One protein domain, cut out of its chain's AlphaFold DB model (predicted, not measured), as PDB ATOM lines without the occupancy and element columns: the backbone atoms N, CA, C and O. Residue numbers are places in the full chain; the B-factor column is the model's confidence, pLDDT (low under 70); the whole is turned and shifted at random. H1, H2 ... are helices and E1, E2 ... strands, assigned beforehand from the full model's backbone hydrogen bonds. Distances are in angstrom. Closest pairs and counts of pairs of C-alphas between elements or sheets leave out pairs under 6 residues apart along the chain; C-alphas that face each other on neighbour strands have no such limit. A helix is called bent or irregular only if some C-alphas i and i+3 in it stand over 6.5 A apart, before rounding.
ATOM      1  N   PHE A   2      37.384  26.723  22.945       80.56
ATOM      2  CA  PHE A   2      38.334  27.408  23.843       80.56
ATOM      3  C   PHE A   2      39.804  26.951  23.658       80.56
ATOM      4  O   PHE A   2      40.464  26.475  24.583       80.56
ATOM      5  N   GLU A   3      40.332  27.098  22.445       82.19
ATOM      6  CA  GLU A   3      41.459  26.301  21.937       82.19
ATOM      7  C   GLU A   3      42.716  26.222  22.818       82.19
ATOM      8  O   GLU A   3      43.280  27.221  23.270       82.19
ATOM      9  N   ARG A   4      43.239  24.995  22.983       84.38
ATOM     10  CA  ARG A   4      44.465  24.691  23.742       84.38
ATOM     11  C   ARG A   4      45.437  23.794  22.967       84.38
ATOM     12  O   ARG A   4      46.138  22.969  23.551       84.38
ATOM     13  N   ASN A   5      45.557  23.991  21.654       83.75
ATOM     14  CA  ASN A   5      46.320  23.117  20.743       83.75
ATOM     15  C   ASN A   5      47.792  22.874  21.120       83.75
ATOM     16  O   ASN A   5      48.323  21.788  20.874       83.75
ATOM     17  N   ARG A   6      48.451  23.853  21.750       87.12
ATOM     18  CA  ARG A   6      49.854  23.743  22.194       87.12
ATOM     19  C   ARG A   6      50.021  23.054  23.552       87.12
ATOM     20  O   ARG A   6      51.145  22.829  23.984       87.12
ATOM     21  N   SER A   7      48.925  22.731  24.235       84.62
ATOM     22  CA  SER A   7      48.947  22.153  25.577       84.62
ATOM     23  C   SER A   7      48.737  20.642  25.544       84.62
ATOM     24  O   SER A   7      47.905  20.132  24.797       84.62
ATOM     25  N   ASN A   8      49.479  19.930  26.393       81.44
ATOM     26  CA  ASN A   8      49.309  18.490  26.624       81.44
ATOM     27  C   ASN A   8      49.040  18.143  28.089       81.44
ATOM     28  O   ASN A   8      48.615  17.032  28.352       81.44
ATOM     29  N   ALA A   9      49.281  19.063  29.027       85.06
ATOM     30  CA  ALA A   9      49.175  18.811  30.468       85.06
ATOM     31  C   ALA A   9      47.893  19.385  31.100       85.06
ATOM     32  O   ALA A   9      47.719  19.331  32.312       85.06
ATOM     33  N   VAL A  10      47.005  19.977  30.297       86.50
ATOM     34  CA  VAL A  10      45.756  20.567  30.797       86.50
ATOM     35  C   VAL A  10      44.784  19.442  31.160       86.50
ATOM     36  O   VAL A  10      44.527  18.563  30.337       86.50
ATOM     37  N   GLU A  11      44.263  19.462  32.385       86.69
ATOM     38  CA  GLU A  11      43.265  18.498  32.874       86.69
ATOM     39  C   GLU A  11      42.020  18.475  31.982       86.69
ATOM     40  O   GLU A  11      41.588  19.523  31.515       86.69
ATOM     41  N   MET A  12      41.413  17.299  31.781       87.25
ATOM     42  CA  MET A  12      40.168  17.121  31.009       87.25
ATOM     43  C   MET A  12      40.230  17.624  29.554       87.25
ATOM     44  O   MET A  12      39.192  17.843  28.929       87.25
ATOM     45  N   LEU A  13      41.428  17.802  28.996       89.00
ATOM     46  CA  LEU A  13      41.615  18.208  27.606       89.00
ATOM     47  C   LEU A  13      41.132  17.103  26.664       89.00
ATOM     48  O   LEU A  13      41.493  15.946  26.852       89.00
ATOM     49  N   VAL A  14      40.363  17.437  25.630       88.31
ATOM     50  CA  VAL A  14      39.800  16.462  24.680       88.31
ATOM     51  C   VAL A  14      40.185  16.835  23.256       88.31
ATOM     52  O   VAL A  14      40.440  17.996  22.951       88.31
ATOM     53  N   ARG A  15      40.228  15.853  22.354       87.31
ATOM     54  CA  ARG A  15      40.284  16.118  20.911       87.31
ATOM     55  C   ARG A  15      38.880  16.186  20.330       87.31
ATOM     56  O   ARG A  15      38.158  15.194  20.349       87.31
ATOM     57  N   PHE A  16      38.527  17.334  19.769       80.94
ATOM     58  CA  PHE A  16      37.275  17.529  19.049       80.94
ATOM     59  C   PHE A  16      37.558  17.810  17.580       80.94
ATOM     60  O   PHE A  16      38.502  18.526  17.252       80.94
ATOM     61  N   LYS A  17      36.724  17.255  16.700       82.94
ATOM     62  CA  LYS A  17      36.691  17.664  15.300       82.94
ATOM     63  C   LYS A  17      35.851  18.927  15.194       82.94
ATOM     64  O   LYS A  17      34.693  18.925  15.612       82.94
ATOM     65  N   ASP A  18      36.433  19.983  14.654       82.62
ATOM     66  CA  ASP A  18      35.663  21.123  14.193       82.62
ATOM     67  C   ASP A  18      35.031  20.770  12.843       82.62
ATOM     68  O   ASP A  18      35.711  20.386  11.891       82.62
ATOM     69  N   HIS A  19      33.706  20.856  12.780       79.81
ATOM     70  CA  HIS A  19      32.952  20.545  11.573       79.81
ATOM     71  C   HIS A  19      32.995  21.682  10.547       79.81
ATOM     72  O   HIS A  19      32.758  21.411   9.374       79.81
ATOM     73  N   ALA A  20      33.324  22.913  10.957       81.19
ATOM     74  CA  ALA A  20      33.445  24.045  10.043       81.19
ATOM     75  C   ALA A  20      34.755  23.980   9.242       81.19
ATOM     76  O   ALA A  20      34.738  24.084   8.019       81.19
ATOM     77  N   THR A  21      35.887  23.761   9.918       83.38
ATOM     78  CA  THR A  21      37.203  23.668   9.257       83.38
ATOM     79  C   THR A  21      37.611  22.242   8.881       83.38
ATOM     80  O   THR A  21      38.539  22.047   8.100       83.38
ATOM     81  N   GLY A  22      36.948  21.222   9.434       84.69
ATOM     82  CA  GLY A  22      37.289  19.810   9.234       84.69
ATOM     83  C   GLY A  22      38.524  19.338  10.013       84.69
ATOM     84  O   GLY A  22      38.910  18.172   9.887       84.69
ATOM     85  N   VAL A  23      39.128  20.209  10.824       87.25
ATOM     86  CA  VAL A  23      40.375  19.968  11.562       87.25
ATOM     87  C   VAL A  23      40.086  19.481  12.986       87.25
ATOM     88  O   VAL A  23      39.050  19.783  13.575       87.25
ATOM     89  N   TYR A  24      41.005  18.696  13.552       84.88
ATOM     90  CA  TYR A  24      40.951  18.302  14.960       84.88
ATOM     91  C   TYR A  24      41.718  19.286  15.840       84.88
ATOM     92  O   TYR A  24      42.905  19.526  15.620       84.88
ATOM     93  N   TYR A  25      41.068  19.751  16.902       85.56
ATOM     94  CA  TYR A  25      41.658  20.630  17.902       85.56
ATOM     95  C   TYR A  25      41.664  19.977  19.283       85.56
ATOM     96  O   TYR A  25      40.797  19.160  19.606       85.56
ATOM     97  N   LYS A  26      42.663  20.325  20.100       87.44
ATOM     98  CA  LYS A  26      42.702  19.970  21.523       87.44
ATOM     99  C   LYS A  26      42.032  21.073  22.322       87.44
ATOM    100  O   LYS A  26      42.539  22.197  22.351       87.44
ATOM    101  N   ASP A  27      40.909  20.751  22.945       82.75
ATOM    102  CA  ASP A  27      40.046  21.757  23.538       82.75
ATOM    103  C   ASP A  27      38.972  21.201  24.497       82.75
ATOM    104  O   ASP A  27      38.821  19.993  24.673       82.75
ATOM    105  N   PHE A  28      38.207  22.127  25.068       86.19
ATOM    106  CA  PHE A  28      36.886  22.037  25.654       86.19
ATOM    107  C   PHE A  28      35.857  22.652  24.702       86.19
ATOM    108  O   PHE A  28      36.065  23.704  24.087       86.19
ATOM    109  N   ARG A  29      34.674  22.046  24.635       86.81
ATOM    110  CA  ARG A  29      33.508  22.768  24.126       86.81
ATOM    111  C   ARG A  29      33.041  23.728  25.220       86.81
ATOM    112  O   ARG A  29      33.130  23.405  26.395       86.81
ATOM    113  N   MET A  30      32.593  24.920  24.852       89.62
ATOM    114  CA  MET A  30      32.090  25.905  25.811       89.62
ATOM    115  C   MET A  30      30.625  26.143  25.494       89.62
ATOM    116  O   MET A  30      30.303  26.529  24.371       89.62
ATOM    117  N   LEU A  31      29.771  25.863  26.468       90.75
ATOM    118  CA  LEU A  31      28.366  26.215  26.455       90.75
ATOM    119  C   LEU A  31      28.223  27.541  27.195       90.75
ATOM    120  O   LEU A  31      28.671  27.656  28.333       90.75
ATOM    121  N   THR A  32      27.606  28.525  26.554       92.19
ATOM    122  CA  THR A  32      27.387  29.849  27.135       92.19
ATOM    123  C   THR A  32      25.902  30.154  27.107       92.19
ATOM    124  O   THR A  32      25.251  29.956  26.085       92.19
ATOM    125  N   MET A  33      25.383  30.666  28.217       93.56
ATOM    126  CA  MET A  33      24.037  31.207  28.322       93.56
ATOM    127  C   MET A  33      24.138  32.708  28.552       93.56
ATOM    128  O   MET A  33      24.898  33.175  29.404       93.56
ATOM    129  N   GLY A  34      23.362  33.460  27.787       94.56
ATOM    130  CA  GLY A  34      23.233  34.896  27.961       94.56
ATOM    131  C   GLY A  34      21.777  35.307  28.031       94.56
ATOM    132  O   GLY A  34      20.893  34.592  27.563       94.56
ATOM    133  N   TRP A  35      21.553  36.467  28.628       94.56
ATOM    134  CA  TRP A  35      20.256  37.117  28.702       94.56
ATOM    135  C   TRP A  35      20.286  38.394  27.868       94.56
ATOM    136  O   TRP A  35      21.301  39.094  27.818       94.56
ATOM    137  N   THR A  36      19.183  38.690  27.190       92.44
ATOM    138  CA  THR A  36      19.047  39.883  26.357       92.44
ATOM    139  C   THR A  36      17.641  40.448  26.453       92.44
ATOM    140  O   THR A  36      16.672  39.700  26.551       92.44
ATOM    141  N   ASP A  37      17.544  41.772  26.392       90.44
ATOM    142  CA  ASP A  37      16.299  42.534  26.252       90.44
ATOM    143  C   ASP A  37      16.016  42.924  24.785       90.44
ATOM    144  O   ASP A  37      15.085  43.676  24.505       90.44
ATOM    145  N   GLY A  38      16.830  42.432  23.842       89.19
ATOM    146  CA  GLY A  38      16.788  42.790  22.422       89.19
ATOM    147  C   GLY A  38      17.666  43.988  22.040       89.19
ATOM    148  O   GLY A  38      17.892  44.204  20.851       89.19
ATOM    149  N   HIS A  39      18.205  44.735  23.008       91.00
ATOM    150  CA  HIS A  39      19.152  45.830  22.773       91.00
ATOM    151  C   HIS A  39      20.547  45.518  23.324       91.00
ATOM    152  O   HIS A  39      21.556  45.744  22.656       91.00
ATOM    153  N   SER A  40      20.600  44.965  24.532       91.44
ATOM    154  CA  SER A  40      21.814  44.605  25.256       91.44
ATOM    155  C   SER A  40      21.909  43.093  25.422       91.44
ATOM    156  O   SER A  40      20.900  42.395  25.504       91.44
ATOM    157  N   PHE A  41      23.132  42.573  25.507       91.38
ATOM    158  CA  PHE A  41      23.388  41.159  25.764       91.38
ATOM    159  C   PHE A  41      24.339  41.000  26.950       91.38
ATOM    160  O   PHE A  41      25.433  41.565  26.955       91.38
ATOM    161  N   PHE A  42      23.934  40.196  27.932       92.00
ATOM    162  CA  PHE A  42      24.698  39.932  29.147       92.00
ATOM    163  C   PHE A  42      25.035  38.442  29.246       92.00
ATOM    164  O   PHE A  42      24.120  37.614  29.239       92.00
ATOM    165  N   PRO A  43      26.318  38.057  29.366       93.06
ATOM    166  CA  PRO A  43      26.675  36.676  29.664       93.06
ATOM    167  C   PRO A  43      26.253  36.349  31.102       93.06
ATOM    168  O   PRO A  43      26.678  37.016  32.043       93.06
ATOM    169  N   VAL A  44      25.417  35.326  31.267       92.81
ATOM    170  CA  VAL A  44      24.847  34.945  32.568       92.81
ATOM    171  C   VAL A  44      25.589  33.761  33.164       92.81
ATOM    172  O   VAL A  44      25.917  33.766  34.348       92.81
ATOM    173  N   ASP A  45      25.859  32.737  32.356       93.88
ATOM    174  CA  ASP A  45      26.528  31.530  32.831       93.88
ATOM    175  C   ASP A  45      27.269  30.821  31.698       93.88
ATOM    176  O   ASP A  45      27.013  31.042  30.511       93.88
ATOM    177  N   PHE A  46      28.188  29.938  32.071       93.25
ATOM    178  CA  PHE A  46      28.907  29.086  31.142       93.25
ATOM    179  C   PHE A  46      29.279  27.747  31.783       93.25
ATOM    180  O   PHE A  46      29.565  27.654  32.980       93.25
ATOM    181  N   ALA A  47      29.363  26.724  30.942       92.62
ATOM    182  CA  ALA A  47      29.896  25.418  31.289       92.62
ATOM    183  C   ALA A  47      30.939  24.998  30.249       92.62
ATOM    184  O   ALA A  47      30.733  25.117  29.038       92.62
ATOM    185  N   PHE A  48      32.072  24.485  30.718       91.62
ATOM    186  CA  PHE A  48      32.968  23.733  29.845       91.62
ATOM    187  C   PHE A  48      32.388  22.342  29.653       91.62
ATOM    188  O   PHE A  48      31.827  21.791  30.580       91.62
ATOM    189  N   LEU A  49      32.530  21.773  28.470       90.12
ATOM    190  CA  LEU A  49      32.088  20.433  28.129       90.12
ATOM    191  C   LEU A  49      33.317  19.657  27.667       90.12
ATOM    192  O   LEU A  49      33.934  19.956  26.637       90.12
ATOM    193  N   SER A  50      33.674  18.671  28.471       89.38
ATOM    194  CA  SER A  50      34.679  17.661  28.189       89.38
ATOM    195  C   SER A  50      33.987  16.309  27.978       89.38
ATOM    196  O   SER A  50      32.778  16.165  28.126       89.38
ATOM    197  N   SER A  51      34.749  15.310  27.558       81.56
ATOM    198  CA  SER A  51      34.262  13.976  27.225       81.56
ATOM    199  C   SER A  51      35.078  12.955  27.992       81.56
ATOM    200  O   SER A  51      36.299  12.907  27.853       81.56
ATOM    201  N   ASN A  52      34.402  12.092  28.752       73.94
ATOM    202  CA  ASN A  52      35.061  11.004  29.474       73.94
ATOM    203  C   ASN A  52      35.744  10.015  28.520       73.94
ATOM    204  O   ASN A  52      36.849   9.558  28.798       73.94
ATOM    205  N   ASN A  53      35.129   9.740  27.366       75.44
ATOM    206  CA  ASN A  53      35.585   8.696  26.444       75.44
ATOM    207  C   ASN A  53      36.784   9.119  25.588       75.44
ATOM    208  O   ASN A  53      37.510   8.273  25.077       75.44
ATOM    209  N   THR A  54      36.971  10.424  25.388       76.88
ATOM    210  CA  THR A  54      37.989  10.978  24.479       76.88
ATOM    211  C   THR A  54      38.931  11.960  25.174       76.88
ATOM    212  O   THR A  54      39.655  12.707  24.507       76.88
ATOM    213  N   SER A  55      38.927  11.970  26.511       80.44
ATOM    214  CA  SER A  55      39.838  12.793  27.304       80.44
ATOM    215  C   SER A  55      41.287  12.331  27.131       80.44
ATOM    216  O   SER A  55      41.611  11.150  27.212       80.44
ATOM    217  N   ILE A  56      42.166  13.294  26.861       82.25
ATOM    218  CA  ILE A  56      43.620  13.124  26.836       82.25
ATOM    219  C   ILE A  56      44.144  13.033  28.273       82.25
ATOM    220  O   ILE A  56      45.011  12.217  28.557       82.25
ATOM    221  N   ASN A  57      43.596  13.860  29.170       84.25
ATOM    222  CA  ASN A  57      43.933  13.885  30.591       84.25
ATOM    223  C   ASN A  57      42.661  13.811  31.432       84.25
ATOM    224  O   ASN A  57      41.670  14.454  31.097       84.25
ATOM    225  N   GLY A  58      42.707  13.101  32.557       84.62
ATOM    226  CA  GLY A  58      41.621  13.085  33.538       84.62
ATOM    227  C   GLY A  58      41.627  14.299  34.474       84.62
ATOM    228  O   GLY A  58      42.398  15.246  34.309       84.62
ATOM    229  N   ILE A  59      40.762  14.249  35.489       87.75
ATOM    230  CA  ILE A  59      40.818  15.157  36.641       87.75
ATOM    231  C   ILE A  59      42.044  14.796  37.488       87.75
ATOM    232  O   ILE A  59      42.257  13.617  37.780       87.75
ATOM    233  N   ALA A  60      42.829  15.788  37.917       85.94
ATOM    234  CA  ALA A  60      43.973  15.525  38.785       85.94
ATOM    235  C   ALA A  60      43.542  14.954  40.147       85.94
ATOM    236  O   ALA A  60      42.545  15.369  40.749       85.94
ATOM    237  N   ALA A  61      44.316  13.989  40.644       86.19
ATOM    238  CA  ALA A  61      44.104  13.405  41.961       86.19
ATOM    239  C   ALA A  61      44.430  14.417  43.077       86.19
ATOM    240  O   ALA A  61      45.259  15.306  42.905       86.19
ATOM    241  N   GLY A  62      43.783  14.270  44.237       87.62
ATOM    242  CA  GLY A  62      44.069  15.094  45.421       87.62
ATOM    243  C   GLY A  62      43.363  16.455  45.480       87.62
ATOM    244  O   GLY A  62      43.600  17.214  46.414       87.62
ATOM    245  N   ILE A  63      42.468  16.769  44.537       87.75
ATOM    246  CA  ILE A  63      41.651  17.992  44.591       87.75
ATOM    247  C   ILE A  63      40.545  17.852  45.654       87.75
ATOM    248  O   ILE A  63      39.792  16.875  45.647       87.75
ATOM    249  N   ASP A  64      40.396  18.853  46.534       92.31
ATOM    250  CA  ASP A  64      39.300  18.900  47.516       92.31
ATOM    251  C   ASP A  64      37.937  18.959  46.806       92.31
ATOM    252  O   ASP A  64      37.619  19.916  46.089       92.31
ATOM    253  N   LYS A  65      37.100  17.947  47.062       92.81
ATOM    254  CA  LYS A  65      35.774  17.786  46.456       92.81
ATOM    255  C   LYS A  65      34.772  18.874  46.845       92.81
ATOM    256  O   LYS A  65      33.773  19.065  46.154       92.81
ATOM    257  N   ARG A  66      35.017  19.587  47.944       93.56
ATOM    258  CA  ARG A  66      34.160  20.685  48.417       93.56
ATOM    259  C   ARG A  66      34.408  21.979  47.648       93.56
ATOM    260  O   ARG A  66      33.533  22.847  47.627       93.56
ATOM    261  N   SER A  67      35.572  22.099  47.005       94.25
ATOM    262  CA  SER A  67      35.963  23.294  46.262       94.25
ATOM    263  C   SER A  67      35.048  23.551  45.061       94.25
ATOM    264  O   SER A  67      34.551  22.628  44.408       94.25
ATOM    265  N   SER A  68      34.853  24.828  44.727       92.31
ATOM    266  CA  SER A  68      34.158  25.239  43.500       92.31
ATOM    267  C   SER A  68      34.841  24.671  42.252       92.31
ATOM    268  O   SER A  68      34.165  24.217  41.332       92.31
ATOM    269  N   GLY A  69      36.175  24.614  42.254       90.44
ATOM    270  CA  GLY A  69      36.966  24.047  41.165       90.44
ATOM    271  C   GLY A  69      36.671  22.569  40.904       90.44
ATOM    272  O   GLY A  69      36.631  22.163  39.743       90.44
ATOM    273  N   TYR A  70      36.432  21.762  41.941       92.25
ATOM    274  CA  TYR A  70      36.025  20.367  41.755       92.25
ATOM    275  C   TYR A  70      34.594  20.255  41.222       92.25
ATOM    276  O   TYR A  70      34.333  19.468  40.314       92.25
ATOM    277  N   LYS A  71      33.673  21.087  41.726       92.81
ATOM    278  CA  LYS A  71      32.286  21.132  41.232       92.81
ATOM    279  C   LYS A  71      32.231  21.475  39.739       92.81
ATOM    280  O   LYS A  71      31.555  20.776  38.999       92.81
ATOM    281  N   ARG A  72      33.026  22.454  39.288       91.88
ATOM    282  CA  ARG A  72      33.148  22.838  37.866       91.88
ATOM    283  C   ARG A  72      33.747  21.734  36.991       91.88
ATOM    284  O   ARG A  72      33.363  21.588  35.841       91.88
ATOM    285  N   ARG A  73      34.664  20.923  37.529       91.44
ATOM    286  CA  ARG A  73      35.182  19.740  36.819       91.44
ATOM    287  C   ARG A  73      34.115  18.671  36.654       91.44
ATOM    288  O   ARG A  73      33.994  18.104  35.581       91.44
ATOM    289  N   LYS A  74      33.329  18.422  37.703       91.38
ATOM    290  CA  LYS A  74      32.197  17.496  37.631       91.38
ATOM    291  C   LYS A  74      31.170  17.971  36.601       91.38
ATOM    292  O   LYS A  74      30.759  17.169  35.774       91.38
ATOM    293  N   GLU A  75      30.830  19.260  36.628       92.50
ATOM    294  CA  GLU A  75      29.965  19.921  35.640       92.50
ATOM    295  C   GLU A  75      30.497  19.728  34.213       92.50
ATOM    296  O   GLU A  75      29.752  19.369  33.303       92.50
ATOM    297  N   ALA A  76      31.818  19.826  34.034       91.62
ATOM    298  CA  ALA A  76      32.434  19.645  32.727       91.62
ATOM    299  C   ALA A  76      32.378  18.228  32.155       91.62
ATOM    300  O   ALA A  76      32.602  18.052  30.960       91.62
ATOM    301  N   LEU A  77      32.082  17.227  32.979       90.81
ATOM    302  CA  LEU A  77      31.891  15.846  32.536       90.81
ATOM    303  C   LEU A  77      30.413  15.493  32.323       90.81
ATOM    304  O   LEU A  77      30.121  14.373  31.901       90.81
ATOM    305  N   GLN A  78      29.491  16.411  32.629       91.44
ATOM    306  CA  GLN A  78      28.065  16.238  32.369       91.44
ATOM    307  C   GLN A  78      27.742  16.492  30.897       91.44
ATOM    308  O   GLN A  78      28.464  17.185  30.172       91.44
ATOM    309  N   SER A  79      26.628  15.928  30.445       89.25
ATOM    310  CA  SER A  79      26.108  16.196  29.111       89.25
ATOM    311  C   SER A  79      25.716  17.669  28.958       89.25
ATOM    312  O   SER A  79      25.446  18.381  29.929       89.25
TER     313      SER A  79
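AT A GLANCE: This is residues 2 to 79 of the 152 residues of the protein "DDE_5 domain-containing protein" of Paenibacillus endophyticus (UniProt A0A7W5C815). A long two-stranded arm, the bent hairpin of E3 and E4, reaches away from a looser body in which the short hairpin of E1 and E2 and the single helix H1 lie toward the base of the arm. E2 runs on into E3 at a marked turn, H1 packs by its last residues on the end of E4, and residues 50 to 67 make a wide loop from E4 to H1. The printed part has 78 residues with four named strands and one named helix, in the order E1, E2, E3, E4, H1; each sheet is one antiparallel pair. The class is mixed, helices and strands, with under half of the residues, 34, in named elements. The whole is loose, with a radius of gyration of the C-alphas of 14.7 A and spans of 44 by 39 by 22 A.

HOW THE PARTS SIT: E3, residues 29 to 36, and E4, residues 41 to 49, are antiparallel neighbours and a hairpin, with 159 degrees between their directions. N 31 and O 47 are within hydrogen-bond range at 2.8 A. E4 bends by 59 degrees at residue 44, where N 44 and N 45 are both within hydrogen-bond range of O 33, at 2.9 A and 3.1 A. H1, residues 68 to 76, has 7 pairs of C-alphas within 8 A of E4, the closest being those of Leu 49 and Ala 76, 4.7 A apart. Every O i to N i+4 pair in H1 is within hydrogen-bond range. E2, residues 24 to 27, runs on into E3 at 68 degrees across one residue, Phe 28, and the two meet only through their link. E1, residues 14 to 17, forms an antiparallel hairpin with E2, at 144 degrees, with N 16 and O 25 2.9 A apart. E1 and E3 are only just apart, their closest C-alphas at 8.2 A; H1 is apart from E1, E2 and E3.

IN THESE COORDINATES: E3 measures 22.5 A and E4 22.6 A from first to last C-alpha; H1 measures 12.3 A, E1 10.0 A and E2 9.3 A. E1 begins at C-alpha 14, (39.800, 16.462, 24.680). E3 ends at C-alpha 36, (19.047, 39.883, 26.357), and H1 ends at C-alpha 76, (32.434, 19.645, 32.727).

THE WHOLE: The two C-alphas farthest apart are those of His 39 and Gly 62, at 45.6 A. The printed part has no cut. The link from E4 to H1 is long, with 18 residues; those from E2 to E3 and from E3 to E4 are tight, and that from E1 to E2 is short. Residues 18 to 23 stand free. The mean pLDDT of the printed part is 87.8, and no printed residue is under 70.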